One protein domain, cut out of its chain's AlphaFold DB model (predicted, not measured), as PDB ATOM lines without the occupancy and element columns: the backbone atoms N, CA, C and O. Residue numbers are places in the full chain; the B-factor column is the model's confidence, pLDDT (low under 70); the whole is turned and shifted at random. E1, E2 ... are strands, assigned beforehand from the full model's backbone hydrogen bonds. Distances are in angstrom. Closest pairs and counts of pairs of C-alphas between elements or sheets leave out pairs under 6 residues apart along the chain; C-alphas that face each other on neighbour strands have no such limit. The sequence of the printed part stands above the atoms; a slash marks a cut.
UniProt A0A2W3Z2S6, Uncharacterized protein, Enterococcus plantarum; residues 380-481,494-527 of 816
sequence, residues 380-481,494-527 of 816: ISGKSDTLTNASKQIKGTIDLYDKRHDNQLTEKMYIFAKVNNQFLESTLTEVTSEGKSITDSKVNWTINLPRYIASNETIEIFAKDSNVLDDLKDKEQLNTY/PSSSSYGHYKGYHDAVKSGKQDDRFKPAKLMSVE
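AT A GLANCE: This is residues 380 to 481 and 494 to 527 of the 816 residues of an uncharacterized protein of Enterococcus plantarum (UniProt A0A2W3Z2S6). With little regular structure, the mixed sheet E1 E8 E6 E3 E4 curls into an open, barrel-like wall, and the pair E2 and E5 folds over beside E4. Residues 470 to 476 stick out. Of 136 printed residues, 46 lie in strands E1 to E8, with no named helix: all strand. It is compact, radius of gyration of the C-alphas 16.3 A, spanning 44 by 40 by 28 A.

IN THESE COORDINATES: E1, residues 386 to 388, starts at C-alpha 386, (110.247, 150.199, 92.356). E2 is 393 to 399, E3 412 to 419, E4 429 to 432, E5 442 to 448, E6 459 to 465, E7 508 to 511. E8, 522 to 527, ends at C-alpha 527, (106.145, 147.359, 97.173).

HOW THE PARTS SIT: E6 and E3 are antiparallel, N 414 and O 464 within hydrogen-bond range, 2.7 A. E4 and E5 come closest at C-alphas 429 and 447, 6.6 A.

THE WHOLE: Across the cut, 482 to 493, C-alphas 481 and 494 are 9.0 A apart. pLDDT is under 70 at 404, 425 and 426.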
ATOM      1  N   ILE A 380     114.273 141.681  92.893       80.62
ATOM      2  CA  ILE A 380     113.042 141.056  93.371       80.62
ATOM      3  C   ILE A 380     111.829 141.600  92.606       80.62
ATOM      4  O   ILE A 380     111.036 140.814  92.091       80.62
ATOM      5  N   SER A 381     111.691 142.922  92.472       82.12
ATOM      6  CA  SER A 381     110.572 143.547  91.750       82.12
ATOM      7  C   SER A 381     110.696 143.420  90.224       82.12
ATOM      8  O   SER A 381     109.688 143.451  89.512       82.12
ATOM      9  N   GLY A 382     111.925 143.311  89.703       85.62
ATOM     10  CA  GLY A 382     112.229 143.327  88.271       85.62
ATOM     11  C   GLY A 382     112.072 144.702  87.603       85.62
ATOM     12  O   GLY A 382     112.125 144.792  86.370       85.62
ATOM     13  N   LYS A 383     111.879 145.772  88.384       88.56
ATOM     14  CA  LYS A 383     111.658 147.153  87.921       88.56
ATOM     15  C   LYS A 383     112.770 148.086  88.410       88.56
ATOM     16  O   LYS A 383     113.376 147.842  89.444       88.56
ATOM     17  N   SER A 384     113.042 149.161  87.671       88.12
ATOM     18  CA  SER A 384     114.093 150.152  87.995       88.12
ATOM     19  C   SER A 384     113.599 151.352  88.815       88.12
ATOM     20  O   SER A 384     114.395 152.180  89.240       88.12
ATOM     21  N   ASP A 385     112.284 151.499  88.969       91.00
ATOM     22  CA  ASP A 385     111.602 152.597  89.668       91.00
ATOM     23  C   ASP A 385     110.845 152.121  90.919       91.00
ATOM     24  O   ASP A 385     110.130 152.891  91.555       91.00
ATOM     25  N   THR A 386     110.978 150.839  91.265       91.75
ATOM     26  CA  THR A 386     110.247 150.199  92.356       91.75
ATOM     27  C   THR A 386     111.174 149.249  93.106       91.75
ATOM     28  O   THR A 386     111.677 148.285  92.524       91.75
ATOM     29  N   LEU A 387     111.362 149.497  94.398       92.00
ATOM     30  CA  LEU A 387     111.962 148.552  95.334       92.00
ATOM     31  C   LEU A 387     110.882 147.674  95.960       92.00
ATOM     32  O   LEU A 387     109.685 147.922  95.824       92.00
ATOM     33  N   THR A 388     111.315 146.662  96.695       89.06
ATOM     34  CA  THR A 388     110.451 145.903  97.597       89.06
ATOM     35  C   THR A 388     110.887 146.159  99.033       89.06
ATOM     36  O   THR A 388     112.039 146.518  99.282       89.06
ATOM     37  N   ASN A 389     110.018 145.914 100.006       89.50
ATOM     38  CA  ASN A 389     110.412 145.927 101.417       89.50
ATOM     39  C   ASN A 389     111.369 144.777 101.808       89.50
ATOM     40  O   ASN A 389     111.732 144.668 102.975       89.50
ATOM     41  N   ALA A 390     111.819 143.954 100.847       88.69
ATOM     42  CA  ALA A 390     112.906 142.978 100.987       88.69
ATOM     43  C   ALA A 390     114.235 143.433 100.369       88.69
ATOM     44  O   ALA A 390     115.251 142.754 100.525       88.69
ATOM     45  N   SER A 391     114.245 144.551  99.643       90.94
ATOM     46  CA  SER A 391     115.441 145.044  98.968       90.94
ATOM     47  C   SER A 391     116.491 145.482  99.995       90.94
ATOM     48  O   SER A 391     116.189 146.201 100.947       90.94
ATOM     49  N   LYS A 392     117.742 145.047  99.796       91.25
ATOM     50  CA  LYS A 392     118.888 145.361 100.674       91.25
ATOM     51  C   LYS A 392     119.933 146.265 100.015       91.25
ATOM     52  O   LYS A 392     120.764 146.853 100.703       91.25
ATOM     53  N   GLN A 393     119.898 146.372  98.688       92.19
ATOM     54  CA  GLN A 393     120.845 147.146  97.894       92.19
ATOM     55  C   GLN A 393     120.141 147.867  96.756       92.19
ATOM     56  O   GLN A 393     119.144 147.388  96.223       92.19
ATOM     57  N   ILE A 394     120.720 148.988  96.350       93.69
ATOM     58  CA  ILE A 394     120.319 149.740  95.165       93.69
ATOM     59  C   ILE A 394     121.569 149.898  94.313       93.69
ATOM     60  O   ILE A 394     122.594 150.376  94.799       93.69
ATOM     61  N   LYS A 395     121.491 149.460  93.060       94.62
ATOM     62  CA  LYS A 395     122.612 149.436  92.116       94.62
ATOM     63  C   LYS A 395     122.287 150.300  90.910       94.62
ATOM     64  O   LYS A 395     121.116 150.522  90.593       94.62
ATOM     65  N   GLY A 396     123.313 150.798  90.242       95.06
ATOM     66  CA  GLY A 396     123.127 151.686  89.109       95.06
ATOM     67  C   GLY A 396     124.429 152.127  88.474       95.06
ATOM     68  O   GLY A 396     125.514 151.690  88.859       95.06
ATOM     69  N   THR A 397     124.303 153.038  87.510       94.62
ATOM     70  CA  THR A 397     125.451 153.695  86.880       94.62
ATOM     71  C   THR A 397     125.312 155.211  86.941       94.62
ATOM     72  O   THR A 397     124.205 155.743  87.063       94.62
ATOM     73  N   ILE A 398     126.438 155.907  86.904       93.25
ATOM     74  CA  ILE A 398     126.522 157.361  86.781       93.25
ATOM     75  C   ILE A 398     127.522 157.673  85.667       93.25
ATOM     76  O   ILE A 398     128.577 157.038  85.589       93.25
ATOM     77  N   ASP A 399     127.185 158.609  84.784       91.69
ATOM     78  CA  ASP A 399     128.126 159.111  83.782       91.69
ATOM     79  C   ASP A 399     128.902 160.308  84.344       91.69
ATOM     80  O   ASP A 399     128.295 161.299  84.754       91.69
ATOM     81  N   LEU A 400     130.233 160.201  84.381       89.38
ATOM     82  CA  LEU A 400     131.139 161.252  84.850       89.38
ATOM     83  C   LEU A 400     131.436 162.323  83.791       89.38
ATOM     84  O   LEU A 400     132.143 163.285  84.088       89.38
ATOM     85  N   TYR A 401     130.948 162.160  82.560       87.44
ATOM     86  CA  TYR A 401     131.151 163.114  81.476       87.44
ATOM     87  C   TYR A 401     129.899 163.962  81.224       87.44
ATOM     88  O   TYR A 401     128.821 163.443  80.937       87.44
ATOM     89  N   ASP A 402     130.060 165.288  81.237       78.00
ATOM     90  CA  ASP A 402     129.046 166.230  80.764       78.00
ATOM     91  C   ASP A 402     129.556 166.980  79.526       78.00
ATOM     92  O   ASP A 402     130.563 167.683  79.557       78.00
ATOM     93  N   LYS A 403     128.808 166.902  78.421       74.81
ATOM     94  CA  LYS A 403     129.097 167.612  77.157       74.81
ATOM     95  C   LYS A 403     129.138 169.149  77.272       74.81
ATOM     96  O   LYS A 403     129.518 169.837  76.312       74.81
ATOM     97  N   ARG A 404     128.637 169.699  78.382       69.75
ATOM     98  CA  ARG A 404     128.687 171.128  78.726       69.75
ATOM     99  C   ARG A 404     130.012 171.520  79.375       69.75
ATOM    100  O   ARG A 404     130.287 172.714  79.454       69.75
ATOM    101  N   HIS A 405     130.818 170.547  79.796       73.69
ATOM    102  CA  HIS A 405     132.179 170.743  80.284       73.69
ATOM    103  C   HIS A 405     133.163 170.618  79.114       73.69
ATOM    104  O   HIS A 405     132.889 169.926  78.130       73.69
ATOM    105  N   ASP A 406     134.298 171.313  79.184       70.38
ATOM    106  CA  ASP A 406     135.293 171.371  78.101       70.38
ATOM    107  C   ASP A 406     136.129 170.081  78.015       70.38
ATOM    108  O   ASP A 406     137.321 170.068  78.311       70.38
ATOM    109  N   ASN A 407     135.486 168.968  77.641       71.81
ATOM    110  CA  ASN A 407     136.093 167.635  77.551       71.81
ATOM    111  C   ASN A 407     136.779 167.184  78.858       71.81
ATOM    112  O   ASN A 407     137.829 166.542  78.827       71.81
ATOM    113  N   GLN A 408     136.193 167.525  80.005       81.25
ATOM    114  CA  GLN A 408     136.675 167.125  81.326       81.25
ATOM    115  C   GLN A 408     135.680 166.165  81.979       81.25
ATOM    116  O   GLN A 408     134.475 166.255  81.746       81.25
ATOM    117  N   LEU A 409     136.204 165.223  82.763       87.06
ATOM    118  CA  LEU A 409     135.399 164.351  83.615       87.06
ATOM    119  C   LEU A 409     135.228 165.009  84.981       87.06
ATOM    120  O   LEU A 409     136.166 165.618  85.495       87.06
ATOM    121  N   THR A 410     134.065 164.832  85.601       88.25
ATOM    122  CA  THR A 410     133.878 165.178  87.009       88.25
ATOM    123  C   THR A 410     134.818 164.324  87.861       88.25
ATOM    124  O   THR A 410     134.734 163.095  87.844       88.25
ATOM    125  N   GLU A 411     135.714 164.966  88.619       87.88
ATOM    126  CA  GLU A 411     136.746 164.260  89.391       87.88
ATOM    127  C   GLU A 411     136.147 163.270  90.393       87.88
ATOM    128  O   GLU A 411     136.564 162.108  90.452       87.88
ATOM    129  N   LYS A 412     135.142 163.735  91.146       90.38
ATOM    130  CA  LYS A 412     134.445 162.975  92.185       90.38
ATOM    131  C   LYS A 412     132.957 163.290  92.214       90.38
ATOM    132  O   LYS A 412     132.573 164.463  92.155       90.38
ATOM    133  N   MET A 413     132.145 162.256  92.413       92.19
ATOM    134  CA  MET A 413     130.735 162.388  92.766       92.19
ATOM    135  C   MET A 413     130.377 161.582  94.010       92.19
ATOM    136  O   MET A 413     131.030 160.607  94.380       92.19
ATOM    137  N   TYR A 414     129.272 161.987  94.615       93.19
ATOM    138  CA  TYR A 414     128.670 161.406  95.794       93.19
ATOM    139  C   TYR A 414     127.237 161.003  95.477       93.19
ATOM    140  O   TYR A 414     126.434 161.829  95.038       93.19
ATOM    141  N   ILE A 415     126.908 159.743  95.728       94.56
ATOM    142  CA  ILE A 415     125.572 159.185  95.536       94.56
ATOM    143  C   ILE A 415     125.017 158.841  96.908       94.56
ATOM    144  O   ILE A 415     125.701 158.225  97.723       94.56
ATOM    145  N   PHE A 416     123.797 159.278  97.193       93.50
ATOM    146  CA  PHE A 416     123.176 159.088  98.501       93.50
ATOM    147  C   PHE A 416     121.661 158.981  98.375       93.50
ATOM    148  O   PHE A 416     121.062 159.447  97.401       93.50
ATOM    149  N   ALA A 417     121.038 158.378  99.384       94.00
ATOM    150  CA  ALA A 417     119.598 158.200  99.440       94.00
ATOM    151  C   ALA A 417     118.947 159.083 100.513       94.00
ATOM    152  O   ALA A 417     119.499 159.296 101.598       94.00
ATOM    153  N   LYS A 418     117.728 159.547 100.227       93.06
ATOM    154  CA  LYS A 418     116.802 160.075 101.234       93.06
ATOM    155  C   LYS A 418     115.552 159.217 101.302       93.06
ATOM    156  O   LYS A 418     114.968 158.925 100.264       93.06
ATOM    157  N   VAL A 419     115.115 158.878 102.509       92.38
ATOM    158  CA  VAL A 419     113.842 158.191 102.763       92.38
ATOM    159  C   VAL A 419     112.893 159.191 103.406       92.38
ATOM    160  O   VAL A 419     113.254 159.817 104.400       92.38
ATOM    161  N   ASN A 420     111.712 159.403 102.821       88.75
ATOM    162  CA  ASN A 420     110.746 160.418 103.276       88.75
ATOM    163  C   ASN A 420     111.393 161.801 103.516       88.75
ATOM    164  O   ASN A 420     111.125 162.473 104.511       88.75
ATOM    165  N   ASN A 421     112.281 162.209 102.600       85.44
ATOM    166  CA  ASN A 421     113.065 163.450 102.650       85.44
ATOM    167  C   ASN A 421     114.091 163.563 103.808       85.44
ATOM    168  O   ASN A 421     114.662 164.633 104.017       85.44
ATOM    169  N   GLN A 422     114.386 162.478 104.526       89.44
ATOM    170  CA  GLN A 422     115.460 162.412 105.522       89.44
ATOM    171  C   GLN A 422     116.667 161.643 104.985       89.44
ATOM    172  O   GLN A 422     116.509 160.634 104.301       89.44
ATOM    173  N   PHE A 423     117.877 162.122 105.281       87.06
ATOM    174  CA  PHE A 423     119.109 161.465 104.848       87.06
ATOM    175  C   PHE A 423     119.266 160.091 105.485       87.06
ATOM    176  O   PHE A 423     119.089 159.916 106.690       87.06
ATOM    177  N   LEU A 424     119.674 159.130 104.665       83.75
ATOM    178  CA  LEU A 424     120.108 157.825 105.128       83.75
ATOM    179  C   LEU A 424     121.642 157.870 105.237       83.75
ATOM    180  O   LEU A 424     122.338 157.467 104.312       83.75
ATOM    181  N   GLU A 425     122.177 158.460 106.318       63.22
ATOM    182  CA  GLU A 425     123.597 158.874 106.444       63.22
ATOM    183  C   GLU A 425     124.625 157.773 106.119       63.22
ATOM    184  O   GLU A 425     125.692 158.057 105.582       63.22
ATOM    185  N   SER A 426     124.289 156.503 106.352       69.31
ATOM    186  CA  SER A 426     125.133 155.342 106.038       69.31
ATOM    187  C   SER A 426     125.134 154.909 104.560       69.31
ATOM    188  O   SER A 426     125.727 153.884 104.235       69.31
ATOM    189  N   THR A 427     124.491 155.660 103.655       74.75
ATOM    190  CA  THR A 427     124.365 155.317 102.219       74.75
ATOM    191  C   THR A 427     125.236 156.131 101.271       74.75
ATOM    192  O   THR A 427     125.126 155.977 100.054       74.75
ATOM    193  N   LEU A 428     126.100 157.002 101.793       90.00
ATOM    194  CA  LEU A 428     126.985 157.805 100.959       90.00
ATOM    195  C   LEU A 428     127.987 156.916 100.208       90.00
ATOM    196  O   LEU A 428     128.828 156.259 100.815       90.00
ATOM    197  N   THR A 429     127.916 156.944  98.883       92.81
ATOM    198  CA  THR A 429     128.828 156.240  97.977       92.81
ATOM    199  C   THR A 429     129.649 157.262  97.200       92.81
ATOM    200  O   THR A 429     129.080 158.109  96.514       92.81
ATOM    201  N   GLU A 430     130.975 157.192  97.298       93.31
ATOM    202  CA  GLU A 430     131.893 157.996  96.480       93.31
ATOM    203  C   GLU A 430     132.248 157.238  95.197       93.31
ATOM    204  O   GLU A 430     132.554 156.046  95.227       93.31
ATOM    205  N   VAL A 431     132.227 157.944  94.071       92.75
ATOM    206  CA  VAL A 431     132.700 157.465  92.767       92.75
ATOM    207  C   VAL A 431     133.683 158.479  92.192       92.75
ATOM    208  O   VAL A 431     133.464 159.687  92.291       92.75
ATOM    209  N   THR A 432     134.775 157.995  91.602       91.69
ATOM    210  CA  THR A 432     135.861 158.837  91.081       91.69
ATOM    211  C   THR A 432     136.115 158.558  89.602       91.69
ATOM    212  O   THR A 432     135.797 157.485  89.086       91.69
ATOM    213  N   SER A 433     136.703 159.535  88.913       89.81
ATOM    214  CA  SER A 433     137.157 159.403  87.518       89.81
ATOM    215  C   SER A 433     138.560 158.792  87.384       89.81
ATOM    216  O   SER A 433     139.135 158.788  86.294       89.81
ATOM    217  N   GLU A 434     139.137 158.266  88.467       90.25
ATOM    218  CA  GLU A 434     140.492 157.716  88.452       90.25
ATOM    219  C   GLU A 434     140.602 156.542  87.463       90.25
ATOM    220  O   GLU A 434     139.839 155.578  87.516       90.25
ATOM    221  N   GLY A 435     141.535 156.647  86.511       87.38
ATOM    222  CA  GLY A 435     141.723 155.648  85.452       87.38
ATOM    223  C   GLY A 435     140.638 155.631  84.366       87.38
ATOM    224  O   GLY A 435     140.675 154.758  83.498       87.38
ATOM    225  N   LYS A 436     139.687 156.576  84.381       89.88
ATOM    226  CA  LYS A 436     138.599 156.686  83.398       89.88
ATOM    227  C   LYS A 436     138.966 157.631  82.252       89.88
ATOM    228  O   LYS A 436     139.812 158.512  82.378       89.88
ATOM    229  N   SER A 437     138.318 157.438  81.105       89.88
ATOM    230  CA  SER A 437     138.444 158.301  79.921       89.88
ATOM    231  C   SER A 437     137.064 158.779  79.477       89.88
ATOM    232  O   SER A 437     136.059 158.208  79.887       89.88
ATOM    233  N   ILE A 438     136.988 159.781  78.597       86.81
ATOM    234  CA  ILE A 438     135.701 160.279  78.066       86.81
ATOM    235  C   ILE A 438     134.895 159.162  77.375       86.81
ATOM    236  O   ILE A 438     133.672 159.163  77.415       86.81
ATOM    237  N   THR A 439     135.564 158.182  76.762       87.75
ATOM    238  CA  THR A 439     134.908 157.037  76.108       87.75
ATOM    239  C   THR A 439     134.490 155.921  77.072       87.75
ATOM    240  O   THR A 439     133.741 155.035  76.670       87.75
ATOM    241  N   ASP A 440     134.963 155.954  78.320       90.88
ATOM    242  CA  ASP A 440     134.623 155.021  79.405       90.88
ATOM    243  C   ASP A 440     134.277 155.817  80.673       90.88
ATOM    244  O   ASP A 440     134.865 155.634  81.732       90.88
ATOM    245  N   SER A 441     133.375 156.789  80.550       90.88
ATOM    246  CA  SER A 441     133.026 157.719  81.630       90.88
ATOM    247  C   SER A 441     131.973 157.170  82.596       90.88
ATOM    248  O   SER A 441     131.690 157.794  83.618       90.88
ATOM    249  N   LYS A 442     131.391 156.002  82.299       92.56
ATOM    250  CA  LYS A 442     130.340 155.380  83.111       92.56
ATOM    251  C   LYS A 442     130.931 154.542  84.236       92.56
ATOM    252  O   LYS A 442     131.801 153.696  84.017       92.56
ATOM    253  N   VAL A 443     130.428 154.765  85.445       93.38
ATOM    254  CA  VAL A 443     130.882 154.089  86.663       93.38
ATOM    255  C   VAL A 443     129.695 153.459  87.380       93.38
ATOM    256  O   VAL A 443     128.641 154.081  87.529       93.38
ATOM    257  N   ASN A 444     129.871 152.210  87.815       94.44
ATOM    258  CA  ASN A 444     128.881 151.489  88.609       94.44
ATOM    259  C   ASN A 444     128.937 151.949  90.065       94.44
ATOM    260  O   ASN A 444     130.012 152.218  90.601       94.44
ATOM    261  N   TRP A 445     127.788 151.970  90.724       94.50
ATOM    262  CA  TRP A 445     127.679 152.303  92.137       94.50
ATOM    263  C   TRP A 445     126.710 151.359  92.844       94.50
ATOM    264  O   TRP A 445     125.866 150.707  92.224       94.50
ATOM    265  N   THR A 446     126.852 151.243  94.163       94.12
ATOM    266  CA  THR A 446     125.982 150.410  94.997       94.12
ATOM    267  C   THR A 446     125.763 151.086  96.338       94.12
ATOM    268  O   THR A 446     126.718 151.367  97.053       94.12
ATOM    269  N   ILE A 447     124.498 151.294  96.688       93.38
ATOM    270  CA  ILE A 447     124.074 151.708  98.020       93.38
ATOM    271  C   ILE A 447     123.611 150.467  98.777       93.38
ATOM    272  O   ILE A 447     122.650 149.815  98.367       93.38
ATOM    273  N   ASN A 448     124.261 150.168  99.902       92.38
ATOM    274  CA  ASN A 448     123.769 149.185 100.864       92.38
ATOM    275  C   ASN A 448     122.766 149.871 101.796       92.38
ATOM    276  O   ASN A 448     123.103 150.846 102.465       92.38
ATOM    277  N   LEU A 449     121.534 149.370 101.845       92.00
ATOM    278  CA  LEU A 449     120.520 149.904 102.744       92.00
ATOM    279  C   LEU A 449     120.840 149.487 104.189       92.00
ATOM    280  O   LEU A 449     121.174 148.327 104.427       92.00
ATOM    281  N   PRO A 450     120.730 150.394 105.176       90.56
ATOM    282  CA  PRO A 450     120.987 150.073 106.581       90.56
ATOM    283  C   PRO A 450     119.835 149.333 107.266       90.56
ATOM    284  O   PRO A 450     120.010 148.835 108.374       90.56
ATOM    285  N   ARG A 451     118.658 149.291 106.632       92.00
ATOM    286  CA  ARG A 451     117.459 148.577 107.080       92.00
ATOM    287  C   ARG A 451     116.540 148.299 105.895       92.00
ATOM    288  O   ARG A 451     116.670 148.947 104.855       92.00
ATOM    289  N   TYR A 452     115.557 147.426 106.091       90.81
ATOM    290  CA  TYR A 452     114.409 147.341 105.193       90.81
ATOM    291  C   TYR A 452     113.642 148.667 105.159       90.81
ATOM    292  O   TYR A 452     113.479 149.344 106.182       90.81
ATOM    293  N   ILE A 453     113.181 149.031 103.966       91.88
ATOM    294  CA  ILE A 453     112.334 150.201 103.740       91.88
ATOM    295  C   ILE A 453     110.881 149.731 103.759       91.88
ATOM    296  O   ILE A 453     110.551 148.738 103.117       91.88
ATOM    297  N   ALA A 454     110.022 150.401 104.523       90.31
ATOM    298  CA  ALA A 454     108.615 150.030 104.602       90.31
ATOM    299  C   ALA A 454     107.860 150.456 103.330       90.31
ATOM    300  O   ALA A 454     108.229 151.419 102.661       90.31
ATOM    301  N   SER A 455     106.784 149.743 102.998       88.50
ATOM    302  CA  SER A 455     106.001 149.943 101.766       88.50
ATOM    303  C   SER A 455     105.297 151.301 101.672       88.50
ATOM    304  O   SER A 455     104.956 151.760 100.585       88.50
ATOM    305  N   ASN A 456     105.095 151.974 102.804       88.19
ATOM    306  CA  ASN A 456     104.555 153.331 102.861       88.19
ATOM    307  C   ASN A 456     105.631 154.425 102.744       88.19
ATOM    308  O   ASN A 456     105.287 155.607 102.694       88.19
ATOM    309  N   GLU A 457     106.917 154.066 102.732       91.44
ATOM    310  CA  GLU A 457     108.017 155.010 102.568       91.44
ATOM    311  C   GLU A 457     108.357 155.204 101.084       91.44
ATOM    312  O   GLU A 457     108.165 154.331 100.238       91.44
ATOM    313  N   THR A 458     108.911 156.371 100.770       90.38
ATOM    314  CA  THR A 458     109.484 156.667  99.452       90.38
ATOM    315  C   THR A 458     110.968 156.935  99.584       90.38
ATOM    316  O   THR A 458     111.418 157.479 100.597       90.38
ATOM    317  N   ILE A 459     111.729 156.567  98.556       94.25
ATOM    318  CA  ILE A 459     113.175 156.761  98.525       94.25
ATOM    319  C   ILE A 459     113.582 157.559  97.288       94.25
ATOM    320  O   ILE A 459     113.144 157.284  96.172       94.25
ATOM    321  N   GLU A 460     114.423 158.566  97.491       94.38
ATOM    322  CA  GLU A 460     114.998 159.398  96.439       94.38
ATOM    323  C   GLU A 460     116.515 159.193  96.392       94.38
ATOM    324  O   GLU A 460     117.188 159.333  97.416       94.38
ATOM    325  N   ILE A 461     117.057 158.884  95.212       94.88
ATOM    326  CA  ILE A 461     118.498 158.725  94.981       94.88
ATOM    327  C   ILE A 461     119.043 159.969  94.296       94.88
ATOM    328  O   ILE A 461     118.608 160.337  93.200       94.88
ATOM    329  N   PHE A 462     120.006 160.600  94.955       94.00
ATOM    330  CA  PHE A 462     120.654 161.827  94.521       94.00
ATOM    331  C   PHE A 462     122.073 161.540  94.047       94.00
ATOM    332  O   PHE A 462     122.739 160.641  94.559       94.00
ATOM    333  N   ALA A 463     122.542 162.368  93.118       94.00
ATOM    334  CA  ALA A 463     123.954 162.526  92.818       94.00
ATOM    335  C   ALA A 463     124.361 163.980  93.082       94.00
ATOM    336  O   ALA A 463     123.604 164.910  92.776       94.00
ATOM    337  N   LYS A 464     125.555 164.154  93.643       92.69
ATOM    338  CA  LYS A 464     126.186 165.446  93.898       92.69
ATOM    339  C   LYS A 464     127.649 165.405  93.476       92.69
ATOM    340  O   LYS A 464     128.322 164.419  93.756       92.69
ATOM    341  N   ASP A 465     128.145 166.450  92.828       91.38
ATOM    342  CA  ASP A 465     129.575 166.577  92.527       91.38
ATOM    343  C   ASP A 465     130.384 167.119  93.731       91.38
ATOM    344  O   ASP A 465     129.917 167.146  94.874       91.38
ATOM    345  N   SER A 466     131.636 167.502  93.480       89.19
ATOM    346  CA  SER A 466     132.533 168.151  94.448       89.19
ATOM    347  C   SER A 466     132.943 169.567  94.020       89.19
ATOM    348  O   SER A 466     133.931 170.104  94.523       89.19
ATOM    349  N   ASN A 467     132.212 170.168  93.077       87.00
ATOM    350  CA  ASN A 467     132.546 171.468  92.520       87.00
ATOM    351  C   ASN A 467     132.104 172.593  93.468       87.00
ATOM    352  O   ASN A 467     130.918 172.767  93.751       87.00
ATOM    353  N   VAL A 468     133.064 173.376  93.960       86.81
ATOM    354  CA  VAL A 468     132.810 174.450  94.927       86.81
ATOM    355  C   VAL A 468     132.621 175.778  94.197       86.81
ATOM    356  O   VAL A 468     133.503 176.249  93.485       86.81
ATOM    357  N   LEU A 469     131.475 176.422  94.418       86.62
ATOM    358  CA  LEU A 469     131.066 177.642  93.714       86.62
ATOM    359  C   LEU A 469     131.539 178.933  94.405       86.62
ATOM    360  O   LEU A 469     130.748 179.851  94.606       86.62
ATOM    361  N   ASP A 470     132.797 179.018  94.838       77.12
ATOM    362  CA  ASP A 470     133.244 180.122  95.707       77.12
ATOM    363  C   ASP A 470     133.176 181.519  95.077       77.12
ATOM    364  O   ASP A 470     132.931 182.490  95.797       77.12
ATOM    365  N   ASP A 471     133.281 181.611  93.753       74.00
ATOM    366  CA  ASP A 471     133.231 182.878  93.018       74.00
ATOM    367  C   ASP A 471     131.797 183.399  92.768       74.00
ATOM    368  O   ASP A 471     131.615 184.565  92.405       74.00
ATOM    369  N   LEU A 472     130.763 182.574  92.987       83.19
ATOM    370  CA  LEU A 472     129.356 182.943  92.790       83.19
ATOM    371  C   LEU A 472     128.753 183.527  94.074       83.19
ATOM    372  O   LEU A 472     128.541 182.836  95.072       83.19
ATOM    373  N   LYS A 473     128.435 184.826  94.047       76.38
ATOM    374  CA  LYS A 473     127.853 185.547  95.198       76.38
ATOM    375  C   LYS A 473     126.454 185.057  95.583       76.38
ATOM    376  O   LYS A 473     126.057 185.197  96.736       76.38
ATOM    377  N   ASP A 474     125.721 184.510  94.628       76.38
ATOM    378  CA  ASP A 474     124.349 184.008  94.727       76.38
ATOM    379  C   ASP A 474     124.279 182.484  94.930       76.38
ATOM    380  O   ASP A 474     123.193 181.909  94.911       76.38
ATOM    381  N   LYS A 475     125.410 181.814  95.206       77.62
ATOM    382  CA  LYS A 475     125.466 180.349  95.370       77.62
ATOM    383  C   LYS A 475     124.523 179.780  96.431       77.62
ATOM    384  O   LYS A 475     124.070 178.653  96.306       77.62
ATOM    385  N   GLU A 476     124.197 180.551  97.463       71.00
ATOM    386  CA  GLU A 476     123.279 180.116  98.528       71.00
ATOM    387  C   GLU A 476     121.800 180.140  98.087       71.00
ATOM    388  O   GLU A 476     120.942 179.570  98.755       71.00
ATOM    389  N   GLN A 477     121.479 180.791  96.964       71.56
ATOM    390  CA  GLN A 477     120.137 180.788  96.366       71.56
ATOM    391  C   GLN A 477     119.931 179.613  95.391       71.56
ATOM    392  O   GLN A 477     118.804 179.347  94.965       71.56
ATOM    393  N   LEU A 478     121.001 178.894  95.035       79.69
ATOM    394  CA  LEU A 478     120.941 177.699  94.201       79.69
ATOM    395  C   LEU A 478     120.363 176.528  95.004       79.69
ATOM    396  O   LEU A 478     121.056 175.887  95.786       79.69
ATOM    397  N   ASN A 479     119.107 176.161  94.728       81.56
ATOM    398  CA  ASN A 479     118.493 174.933  95.267       81.56
ATOM    399  C   ASN A 479     119.261 173.652  94.895       81.56
ATOM    400  O   ASN A 479     119.012 172.587  95.457       81.56
ATOM    401  N   THR A 480     120.143 173.743  93.902       86.56
ATOM    402  CA  THR A 480     120.990 172.658  93.421       86.56
ATOM    403  C   THR A 480     122.421 172.753  93.915       86.56
ATOM    404  O   THR A 480     123.250 172.008  93.425       86.56
ATOM    405  N   TYR A 481     122.737 173.610  94.884       91.06
ATOM    406  CA  TYR A 481     124.027 173.607  95.567       91.06
ATOM    407  C   TYR A 481     123.822 173.215  97.031       91.06
ATOM    408  O   TYR A 481     122.966 173.767  97.719       91.06
ATOM    409  N   PRO A 494     118.065 168.413  92.185       92.69
ATOM    410  CA  PRO A 494     116.860 168.824  92.887       92.69
ATOM    411  C   PRO A 494     116.017 167.599  93.258       92.69
ATOM    412  O   PRO A 494     116.039 166.569  92.583       92.69
ATOM    413  N   SER A 495     115.239 167.711  94.329       92.06
ATOM    414  CA  SER A 495     114.336 166.641  94.756       92.06
ATOM    415  C   SER A 495     113.225 166.406  93.724       92.06
ATOM    416  O   SER A 495     112.616 167.345  93.207       92.06
ATOM    417  N   SER A 496     112.948 165.136  93.439       93.38
ATOM    418  CA  SER A 496     111.840 164.693  92.596       93.38
ATOM    419  C   SER A 496     110.493 164.928  93.270       93.38
ATOM    420  O   SER A 496     109.538 165.315  92.595       93.38
ATOM    421  N   SER A 497     110.405 164.731  94.588       91.38
ATOM    422  CA  SER A 497     109.159 164.912  95.346       91.38
ATOM    423  C   SER A 497     108.665 166.368  95.344       91.38
ATOM    424  O   SER A 497     107.460 166.611  95.343       91.38
ATOM    425  N   SER A 498     109.573 167.342  95.233       91.00
ATOM    426  CA  SER A 498     109.250 168.778  95.144       91.00
ATOM    427  C   SER A 498     109.447 169.391  93.747       91.00
ATOM    428  O   SER A 498     109.264 170.598  93.558       91.00
ATOM    429  N   TYR A 499     109.745 168.577  92.727       92.19
ATOM    430  CA  TYR A 499     110.119 169.053  91.387       92.19
ATOM    431  C   TYR A 499     109.023 169.860  90.672       92.19
ATOM    432  O   TYR A 499     109.308 170.707  89.819       92.19
ATOM    433  N   GLY A 500     107.754 169.645  91.034       91.06
ATOM    434  CA  GLY A 500     106.631 170.449  90.546       91.06
ATOM    435  C   GLY A 500     106.735 171.936  90.913       91.06
ATOM    436  O   GLY A 500     106.271 172.782  90.153       91.06
ATOM    437  N   HIS A 501     107.396 172.260  92.029       90.56
ATOM    438  CA  HIS A 501     107.602 173.629  92.514       90.56
ATOM    439  C   HIS A 501     108.987 174.198  92.179       90.56
ATOM    440  O   HIS A 501     109.214 175.398  92.349       90.56
ATOM    441  N   TYR A 502     109.911 173.371  91.686       90.75
ATOM    442  CA  TYR A 502     111.246 173.810  91.297       90.75
ATOM    443  C   TYR A 502     111.179 174.725  90.067       90.75
ATOM    444  O   TYR A 502     110.803 174.294  88.979       90.75
ATOM    445  N   LYS A 503     111.541 176.002  90.221       90.06
ATOM    446  CA  LYS A 503     111.447 176.986  89.128       90.06
ATOM    447  C   LYS A 503     112.570 176.868  88.092       90.06
ATOM    448  O   LYS A 503     112.376 177.315  86.966       90.06
ATOM    449  N   GLY A 504     113.682 176.221  88.441       90.31
ATOM    450  CA  GLY A 504     114.921 176.257  87.665       90.31
ATOM    451  C   GLY A 504     115.933 177.235  88.252       90.31
ATOM    452  O   GLY A 504     115.750 177.720  89.371       90.31
ATOM    453  N   TYR A 505     116.977 177.523  87.482       89.50
ATOM    454  CA  TYR A 505     118.012 178.498  87.818       89.50
ATOM    455  C   TYR A 505     118.357 179.319  86.574       89.50
ATOM    456  O   TYR A 505     118.516 178.751  85.496       89.50
ATOM    457  N   HIS A 506     118.429 180.643  86.723       90.00
ATOM    458  CA  HIS A 506     118.669 181.591  85.630       90.00
ATOM    459  C   HIS A 506     117.789 181.335  84.388       90.00
ATOM    460  O   HIS A 506     116.564 181.412  84.496       90.00
ATOM    461  N   ASP A 507     118.381 181.033  83.224       91.19
ATOM    462  CA  ASP A 507     117.661 180.725  81.981       91.19
ATOM    463  C   ASP A 507     117.307 179.224  81.847       91.19
ATOM    464  O   ASP A 507     116.550 178.841  80.949       91.19
ATOM    465  N   ALA A 508     117.806 178.359  82.742       91.56
ATOM    466  CA  ALA A 508     117.490 176.929  82.820       91.56
ATOM    467  C   ALA A 508     116.154 176.695  83.548       91.56
ATOM    468  O   ALA A 508     116.083 176.159  84.660       91.56
ATOM    469  N   VAL A 509     115.070 177.141  82.910       92.19
ATOM    470  CA  VAL A 509     113.700 177.144  83.447       92.19
ATOM    471  C   VAL A 509     112.730 176.378  82.546       92.19
ATOM    472  O   VAL A 509     113.016 176.065  81.390       92.19
ATOM    473  N   LYS A 510     111.535 176.080  83.065       92.75
ATOM    474  CA  LYS A 510     110.459 175.484  82.266       92.75
ATOM    475  C   LYS A 510     109.656 176.571  81.560       92.75
ATOM    476  O   LYS A 510     109.019 177.390  82.218       92.75
ATOM    477  N   SER A 511     109.627 176.529  80.230       88.12
ATOM    478  CA  SER A 511     108.861 177.447  79.385       88.12
ATOM    479  C   SER A 511     107.913 176.668  78.474       88.12
ATOM    480  O   SER A 511     108.309 176.021  77.501       88.12
ATOM    481  N   GLY A 512     106.622 176.691  78.812       89.06
ATOM    482  CA  GLY A 512     105.601 175.934  78.090       89.06
ATOM    483  C   GLY A 512     105.886 174.427  78.096       89.06
ATOM    484  O   GLY A 512     105.828 173.783  79.145       89.06
ATOM    485  N   LYS A 513     106.160 173.860  76.912       89.94
ATOM    486  CA  LYS A 513     106.481 172.431  76.729       89.94
ATOM    487  C   LYS A 513     107.970 172.108  76.891       89.94
ATOM    488  O   LYS A 513     108.300 170.939  77.060       89.94
ATOM    489  N   GLN A 514     108.842 173.109  76.816       90.75
ATOM    490  CA  GLN A 514     110.280 172.935  76.979       90.75
ATOM    491  C   GLN A 514     110.635 173.020  78.465       90.75
ATOM    492  O   GLN A 514     110.224 173.956  79.153       90.75
ATOM    493  N   ASP A 515     111.370 172.029  78.963       92.50
ATOM    494  CA  ASP A 515     111.813 171.960  80.352       92.50
ATOM    495  C   ASP A 515     113.341 171.917  80.394       92.50
ATOM    496  O   ASP A 515     113.938 170.845  80.329       92.50
ATOM    497  N   ASP A 516     113.960 173.100  80.457       91.50
ATOM    498  CA  ASP A 516     115.419 173.247  80.533       91.50
ATOM    499  C   ASP A 516     115.931 173.158  81.986       91.50
ATOM    500  O   ASP A 516     117.128 173.306  82.231       91.50
ATOM    501  N   ARG A 517     115.043 172.919  82.966       92.44
ATOM    502  CA  ARG A 517     115.424 172.768  84.376       92.44
ATOM    503  C   ARG A 517     116.338 171.557  84.562       92.44
ATOM    504  O   ARG A 517     116.234 170.547  83.866       92.44
ATOM    505  N   PHE A 518     117.208 171.634  85.565       90.94
ATOM    506  CA  PHE A 518     118.069 170.514  85.944       90.94
ATOM    507  C   PHE A 518     117.254 169.289  86.355       90.94
ATOM    508  O   PHE A 518     116.311 169.409  87.131       90.94
ATOM    509  N   LYS A 519     117.634 168.111  85.845       90.44
ATOM    510  CA  LYS A 519     116.914 166.856  86.090       90.44
ATOM    511  C   LYS A 519     116.887 166.519  87.588       90.44
ATOM    512  O   LYS A 519     117.927 166.646  88.232       90.44
ATOM    513  N   PRO A 520     115.751 166.049  88.130       93.19
ATOM    514  CA  PRO A 520     115.657 165.692  89.536       93.19
ATOM    515  C   PRO A 520     116.339 164.363  89.860       93.19
ATOM    516  O   PRO A 520     116.652 163.563  88.974       93.19
ATOM    517  N   ALA A 521     116.481 164.129  91.163       93.88
ATOM    518  CA  ALA A 521     116.787 162.840  91.765       93.88
ATOM    519  C   ALA A 521     115.837 161.731  91.279       93.88
ATOM    520  O   ALA A 521     114.750 161.983  90.750       93.88
ATOM    521  N   LYS A 522     116.233 160.472  91.464       94.56
ATOM    522  CA  LYS A 522     115.403 159.319  91.099       94.56
ATOM    523  C   LYS A 522     114.517 158.913  92.267       94.56
ATOM    524  O   LYS A 522     115.025 158.439  93.276       94.56
ATOM    525  N   LEU A 523     113.208 159.092  92.111       94.31
ATOM    526  CA  LEU A 523     112.203 158.620  93.060       94.31
ATOM    527  C   LEU A 523     111.867 157.150  92.793       94.31
ATOM    528  O   LEU A 523     111.622 156.782  91.643       94.31
ATOM    529  N   MET A 524     111.806 156.344  93.850       94.00
ATOM    530  CA  MET A 524     111.314 154.969  93.803       94.00
ATOM    531  C   MET A 524     110.222 154.749  94.849       94.00
ATOM    532  O   MET A 524     110.286 155.281  95.963       94.00
ATOM    533  N   SER A 525     109.228 153.944  94.480       92.25
ATOM    534  CA  SER A 525     108.231 153.395  95.403       92.25
ATOM    535  C   SER A 525     108.717 152.079  96.012       92.25
ATOM    536  O   SER A 525     109.657 151.459  95.510       92.25
ATOM    537  N   VAL A 526     108.071 151.649  97.095       91.88
ATOM    538  CA  VAL A 526     108.388 150.399  97.789       91.88
ATOM    539  C   VAL A 526     107.140 149.520  97.793       91.88
ATOM    540  O   VAL A 526     106.109 149.890  98.343       91.88
ATOM    541  N   GLU A 527     107.210 148.363  97.147       88.38
ATOM    542  CA  GLU A 527     106.145 147.359  97.173       88.38
ATOM    543  C   GLU A 527     106.266 146.480  98.429       88.38
ATOM    544  O   GLU A 527     107.364 146.051  98.791       88.38
TER     545      GLU A 527